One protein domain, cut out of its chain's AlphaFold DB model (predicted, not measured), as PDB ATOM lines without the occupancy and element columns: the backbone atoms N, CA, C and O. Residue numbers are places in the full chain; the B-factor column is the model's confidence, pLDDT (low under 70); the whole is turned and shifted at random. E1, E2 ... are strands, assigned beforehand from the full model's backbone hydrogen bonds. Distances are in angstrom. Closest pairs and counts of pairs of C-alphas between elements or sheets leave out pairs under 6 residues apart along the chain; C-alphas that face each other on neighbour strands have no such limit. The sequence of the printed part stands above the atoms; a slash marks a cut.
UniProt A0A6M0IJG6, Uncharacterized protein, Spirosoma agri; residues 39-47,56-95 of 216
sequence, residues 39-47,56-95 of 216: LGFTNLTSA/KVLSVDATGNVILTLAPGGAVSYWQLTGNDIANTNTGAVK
ATOM      1  N   LEU A  39     -56.958  69.174 -11.353       77.69
ATOM      2  CA  LEU A  39     -55.816  69.730 -12.068       77.69
ATOM      3  C   LEU A  39     -54.533  69.111 -11.495       77.69
ATOM      4  O   LEU A  39     -54.180  69.355 -10.339       77.69
ATOM      5  N   GLY A  40     -53.853  68.308 -12.311       75.81
ATOM      6  CA  GLY A  40     -52.590  67.661 -11.963       75.81
ATOM      7  C   GLY A  40     -51.424  68.205 -12.787       75.81
ATOM      8  O   GLY A  40     -51.545  68.363 -14.002       75.81
ATOM      9  N   PHE A  41     -50.287  68.453 -12.141       77.50
ATOM     10  CA  PHE A  41     -49.036  68.819 -12.805       77.50
ATOM     11  C   PHE A  41     -48.042  67.656 -12.710       77.50
ATOM     12  O   PHE A  41     -47.497  67.385 -11.650       77.50
ATOM     13  N   THR A  42     -47.766  66.968 -13.819       77.06
ATOM     14  CA  THR A  42     -46.910  65.761 -13.816       77.06
ATOM     15  C   THR A  42     -45.426  66.039 -13.561       77.06
ATOM     16  O   THR A  42     -44.720  65.168 -13.066       77.06
ATOM     17  N   ASN A  43     -44.959  67.251 -13.876       73.31
ATOM     18  CA  ASN A  43     -43.566  67.682 -13.698       73.31
ATOM     19  C   ASN A  43     -43.360  68.602 -12.478       73.31
ATOM     20  O   ASN A  43     -42.245  69.065 -12.249       73.31
ATOM     21  N   LEU A  44     -44.416  68.880 -11.705       71.50
ATOM     22  CA  LEU A  44     -44.327  69.578 -10.423       71.50
ATOM     23  C   LEU A  44     -44.806  68.619  -9.338       71.50
ATOM     24  O   LEU A  44     -45.969  68.238  -9.303       71.50
ATOM     25  N   THR A  45     -43.904  68.238  -8.444       75.38
ATOM     26  CA  THR A  45     -44.204  67.412  -7.264       75.38
ATOM     27  C   THR A  45     -43.968  68.210  -5.986       75.38
ATOM     28  O   THR A  45     -43.401  69.307  -6.028       75.38
ATOM     29  N   SER A  46     -44.314  67.652  -4.826       69.94
ATOM     30  CA  SER A  46     -43.980  68.230  -3.516       69.94
ATOM     31  C   SER A  46     -42.468  68.389  -3.251       69.94
ATOM     32  O   SER A  46     -42.097  69.029  -2.273       69.94
ATOM     33  N   ALA A  47     -41.593  67.833  -4.101       73.06
ATOM     34  CA  ALA A  47     -40.143  68.051  -4.062       73.06
ATOM     35  C   ALA A  47     -39.678  69.287  -4.867       73.06
ATOM     36  O   ALA A  47     -38.496  69.627  -4.846       73.06
ATOM     37  N   LYS A  56     -49.312  83.372  -0.360       53.69
ATOM     38  CA  LYS A  56     -50.194  82.412  -1.052       53.69
ATOM     39  C   LYS A  56     -49.396  81.583  -2.054       53.69
ATOM     40  O   LYS A  56     -48.868  82.122  -3.024       53.69
ATOM     41  N   VAL A  57     -49.339  80.271  -1.837       63.94
ATOM     42  CA  VAL A  57     -48.805  79.296  -2.798       63.94
ATOM     43  C   VAL A  57     -49.907  78.315  -3.179       63.94
ATOM     44  O   VAL A  57     -50.653  77.850  -2.319       63.94
ATOM     45  N   LEU A  58     -50.011  78.001  -4.469       66.69
ATOM     46  CA  LEU A  58     -50.671  76.777  -4.910       66.69
ATOM     47  C   LEU A  58     -49.627  75.673  -4.765       66.69
ATOM     48  O   LEU A  58     -48.594  75.724  -5.428       66.69
ATOM     49  N   SER A  59     -49.862  74.728  -3.860       72.69
ATOM     50  CA  SER A  59     -48.983  73.569  -3.698       72.69
ATOM     51  C   SER A  59     -49.547  72.389  -4.466       72.69
ATOM     52  O   SER A  59     -50.732  72.350  -4.794       72.69
ATOM     53  N   VAL A  60     -48.698  71.399  -4.692       76.19
ATOM     54  CA  VAL A  60     -49.097  70.067  -5.136       76.19
ATOM     55  C   VAL A  60     -48.845  69.038  -4.038       76.19
ATOM     56  O   VAL A  60     -47.977  69.244  -3.184       76.19
ATOM     57  N   ASP A  61     -49.612  67.950  -4.043       72.00
ATOM     58  CA  ASP A  61     -49.319  66.761  -3.236       72.00
ATOM     59  C   ASP A  61     -48.215  65.885  -3.875       72.00
ATOM     60  O   ASP A  61     -47.635  66.224  -4.912       72.00
ATOM     61  N   ALA A  62     -47.906  64.741  -3.255       77.56
ATOM     62  CA  ALA A  62     -46.908  63.794  -3.766       77.56
ATOM     63  C   ALA A  62     -47.287  63.158  -5.123       77.56
ATOM     64  O   ALA A  62     -46.430  62.578  -5.786       77.56
ATOM     65  N   THR A  63     -48.551  63.274  -5.544       75.44
ATOM     66  CA  THR A  63     -49.083  62.791  -6.827       75.44
ATOM     67  C   THR A  63     -49.323  63.911  -7.851       75.44
ATOM     68  O   THR A  63     -49.801  63.640  -8.950       75.44
ATOM     69  N   GLY A  64     -48.965  65.160  -7.528       73.19
ATOM     70  CA  GLY A  64     -49.062  66.306  -8.435       73.19
ATOM     71  C   GLY A  64     -50.423  67.016  -8.458       73.19
ATOM     72  O   GLY A  64     -50.597  67.925  -9.272       73.19
ATOM     73  N   ASN A  65     -51.390  66.652  -7.602       76.00
ATOM     74  CA  ASN A  65     -52.692  67.340  -7.553       76.00
ATOM     75  C   ASN A  65     -52.547  68.708  -6.888       76.00
ATOM     76  O   ASN A  65     -51.960  68.792  -5.809       76.00
ATOM     77  N   VAL A  66     -53.144  69.764  -7.452       79.44
ATOM     78  CA  VAL A  66     -53.151  71.080  -6.788       79.44
ATOM     79  C   VAL A  66     -54.002  71.036  -5.518       79.44
ATOM     80  O   VAL A  66     -55.192  70.712  -5.588       79.44
ATOM     81  N   ILE A  67     -53.394  71.428  -4.395       72.81
ATOM     82  CA  ILE A  67     -53.985  71.522  -3.057       72.81
ATOM     83  C   ILE A  67     -53.814  72.930  -2.465       72.81
ATOM     84  O   ILE A  67     -52.829  73.634  -2.712       72.81
ATOM     85  N   LEU A  68     -54.767  73.324  -1.621       64.69
ATOM     86  CA  LEU A  68     -54.608  74.442  -0.692       64.69
ATOM     87  C   LEU A  68     -53.895  73.923   0.559       64.69
ATOM     88  O   LEU A  68     -54.448  73.106   1.291       64.69
ATOM     89  N   THR A  69     -52.678  74.399   0.805       66.44
ATOM     90  CA  THR A  69     -51.900  74.070   2.005       66.44
ATOM     91  C   THR A  69     -51.348  75.333   2.656       66.44
ATOM     92  O   THR A  69     -51.244  76.385   2.020       66.44
ATOM     93  N   LEU A  70     -50.973  75.227   3.929       57.75
ATOM     94  CA  LEU A  70     -50.169  76.243   4.599       57.75
ATOM     95  C   LEU A  70     -48.740  76.181   4.045       57.75
ATOM     96  O   LEU A  70     -48.184  75.097   3.876       57.75
ATOM     97  N   ALA A  71     -48.144  77.339   3.752       60.91
ATOM     98  CA  ALA A  71     -46.792  77.397   3.201       60.91
ATOM     99  C   ALA A  71     -45.785  76.712   4.155       60.91
ATOM    100  O   ALA A  71     -45.738  77.081   5.333       60.91
ATOM    101  N   PRO A  72     -44.961  75.752   3.688       51.19
ATOM    102  CA  PRO A  72     -43.896  75.175   4.504       51.19
ATOM    103  C   PRO A  72     -42.916  76.272   4.933       51.19
ATOM    104  O   PRO A  72     -42.437  77.035   4.099       51.19
ATOM    105  N   GLY A  73     -42.645  76.386   6.235       54.84
ATOM    106  CA  GLY A  73     -41.855  77.498   6.777       54.84
ATOM    107  C   GLY A  73     -42.633  78.805   6.973       54.84
ATOM    108  O   GLY A  73     -42.037  79.803   7.376       54.84
ATOM    109  N   GLY A  74     -43.956  78.814   6.765       57.69
ATOM    110  CA  GLY A  74     -44.821  79.828   7.364       57.69
ATOM    111  C   GLY A  74     -44.562  79.853   8.869       57.69
ATOM    112  O   GLY A  74     -44.641  78.809   9.517       57.69
ATOM    113  N   ALA A  75     -44.169  81.019   9.391       59.72
ATOM    114  CA  ALA A  75     -43.715  81.160  10.770       59.72
ATOM    115  C   ALA A  75     -44.712  80.502  11.730       59.72
ATOM    116  O   ALA A  75     -45.917  80.734  11.613       59.72
ATOM    117  N   VAL A  76     -44.206  79.693  12.666       61.88
ATOM    118  CA  VAL A  76     -45.022  79.087  13.724       61.88
ATOM    119  C   VAL A  76     -45.773  80.198  14.449       61.88
ATOM    120  O   VAL A  76     -45.199  80.959  15.228       61.88
ATOM    121  N   SER A  77     -47.061  80.334  14.131       75.19
ATOM    122  CA  SER A  77     -47.905  81.371  14.707       75.19
ATOM    123  C   SER A  77     -48.284  80.930  16.106       75.19
ATOM    124  O   SER A  77     -49.360  80.390  16.343       75.19
ATOM    125  N   TYR A  78     -47.363  81.145  17.044       86.25
ATOM    126  CA  TYR A  78     -47.608  80.918  18.461       86.25
ATOM    127  C   TYR A  78     -48.803  81.729  18.969       86.25
ATOM    128  O   TYR A  78     -49.417  81.358  19.961       86.25
ATOM    129  N   TRP A  79     -49.134  82.827  18.284       89.50
ATOM    130  CA  TRP A  79     -50.393  83.536  18.434       89.50
ATOM    131  C   TRP A  79     -51.480  82.869  17.584       89.50
ATOM    132  O   TRP A  79     -51.381  82.845  16.355       89.50
ATOM    133  N   GLN A  80     -52.523  82.362  18.235       88.75
ATOM    134  CA  GLN A  80     -53.667  81.712  17.595       88.75
ATOM    135  C   GLN A  80     -54.988  82.183  18.212       88.75
ATOM    136  O   GLN A  80     -55.032  82.563  19.382       88.75
ATOM    137  N   LEU A  81     -56.079  82.117  17.446       90.19
ATOM    138  CA  LEU A  81     -57.423  82.316  17.992       90.19
ATOM    139  C   LEU A  81     -57.873  81.047  18.725       90.19
ATOM    140  O   LEU A  81     -57.820  79.953  18.169       90.19
ATOM    141  N   THR A  82     -58.321  81.199  19.968       88.44
ATOM    142  CA  THR A  82     -58.908  80.134  20.790       88.44
ATOM    143  C   THR A  82     -60.310  80.579  21.189       88.44
ATOM    144  O   THR A  82     -60.491  81.340  22.134       88.44
ATOM    145  N   GLY A  83     -61.314  80.176  20.406       90.31
ATOM    146  CA  GLY A  83     -62.643  80.783  20.490       90.31
ATOM    147  C   GLY A  83     -62.585  82.260  20.092       90.31
ATOM    148  O   GLY A  83     -62.182  82.575  18.974       90.31
ATOM    149  N   ASN A  84     -62.958  83.150  21.014       89.38
ATOM    150  CA  ASN A  84     -62.895  84.603  20.820       89.38
ATOM    151  C   ASN A  84     -61.575  85.229  21.313       89.38
ATOM    152  O   ASN A  84     -61.353  86.418  21.087       89.38
ATOM    153  N   ASP A  85     -60.709  84.455  21.975       90.19
ATOM    154  CA  ASP A  85     -59.487  84.958  22.605       90.19
ATOM    155  C   ASP A  85     -58.258  84.804  21.700       90.19
ATOM    156  O   ASP A  85     -58.147  83.860  20.915       90.19
ATOM    157  N   ILE A  86     -57.286  85.708  21.850       91.88
ATOM    158  CA  ILE A  86     -55.955  85.584  21.242       91.88
ATOM    159  C   ILE A  86     -55.032  84.904  22.261       91.88
ATOM    160  O   ILE A  86     -54.656  85.505  23.267       91.88
ATOM    161  N   ALA A  87     -54.649  83.655  21.996       91.31
ATOM    162  CA  ALA A  87     -53.798  82.851  22.871       91.31
ATOM    163  C   ALA A  87     -52.354  82.787  22.354       91.31
ATOM    164  O   ALA A  87     -52.132  82.710  21.146       91.31
ATOM    165  N   ASN A  88     -51.380  82.764  23.271       92.25
ATOM    166  CA  ASN A  88     -49.973  82.494  22.965       92.25
ATOM    167  C   ASN A  88     -49.587  81.084  23.439       92.25
ATOM    168  O   ASN A  88     -49.787  80.765  24.607       92.25
ATOM    169  N   THR A  89     -49.020  80.258  22.558       90.25
ATOM    170  CA  THR A  89     -48.599  78.876  22.854       90.25
ATOM    171  C   THR A  89     -47.090  78.702  23.063       90.25
ATOM    172  O   THR A  89     -46.626  77.574  23.227       90.25
ATOM    173  N   ASN A  90     -46.302  79.787  23.090       89.38
ATOM    174  CA  ASN A  90     -44.900  79.709  23.511       89.38
ATOM    175  C   ASN A  90     -44.794  79.241  24.965       89.38
ATOM    176  O   ASN A  90     -45.549  79.676  25.833       89.38
ATOM    177  N   THR A  91     -43.759  78.460  25.258       88.38
ATOM    178  CA  THR A  91     -43.266  78.307  26.626       88.38
ATOM    179  C   THR A  91     -42.356  79.490  26.983       88.38
ATOM    180  O   THR A  91     -41.531  79.924  26.180       88.38
ATOM    181  N   GLY A  92     -42.493  80.027  28.198       90.00
ATOM    182  CA  GLY A  92     -41.680  81.145  28.690       90.00
ATOM    183  C   GLY A  92     -42.368  82.514  28.612       90.00
ATOM    184  O   GLY A  92     -43.588  82.620  28.693       90.00
ATOM    185  N   ALA A  93     -41.569  83.582  28.540       89.56
ATOM    186  CA  ALA A  93     -42.049  84.958  28.678       89.56
ATOM    187  C   ALA A  93     -42.419  85.604  27.332       89.56
ATOM    188  O   ALA A  93     -41.604  85.656  26.409       89.56
ATOM    189  N   VAL A  94     -43.610  86.203  27.264       92.50
ATOM    190  CA  VAL A  94     -44.035  87.044  26.137       92.50
ATOM    191  C   VAL A  94     -43.491  88.463  26.328       92.50
ATOM    192  O   VAL A  94     -43.745  89.099  27.350       92.50
ATOM    193  N   LYS A  95     -42.756  88.981  25.338       92.62
ATOM    194  CA  LYS A  95     -42.265  90.369  25.313       92.62
ATOM    195  C   LYS A  95     -43.057  91.173  24.284       92.62
ATOM    196  O   LYS A  95     -43.006  90.862  23.098       92.62
TER     197      LYS A  95
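This is residues 39 to 47 and 56 to 95 of the 216 residues of an uncharacterized protein of Spirosoma agri (UniProt A0A6M0IJG6). With little regular structure, the printed part is a thin strip: a small two-strand hairpin, E1 and E2, lies toward one end, and a loose group of loops, residues 39 to 47 and 56 to 67, makes the other. Residues 68 to 78 join them. Of 49 printed residues, 8 are in named elements, E1 then E2, an antiparallel sheet; there is no named helix, and the class is all strand. The whole is extended, radius of gyration of the C-alphas 16.3 A, a rod spanning 46 by 22 by 15 A.

E1, residues 79 to 82, is 9.5 A long from C-alpha 79 at (-50.393, 83.536, 18.434). E2, residues 85 to 88, is 9.8 A long and ends at C-alpha 88, (-49.973, 82.494, 22.965).

E1 and E2 are an antiparallel hairpin with a tight link, their directions 140 degrees apart. N 82 and O 85, 2.8 A apart, are within hydrogen-bond range. Outside the named strands, residues 59 to 60 pair briefly with 66 to 67, antiparallel.

The farthest C-alphas, of Thr 42 and Ala 93, are 46.9 A apart. Residues 48 to 55 are not printed; C-alphas 47 and 56 are 17.8 A apart across this cut. Residues 46, 56 to 58 and 68 to 76 have pLDDT under 70.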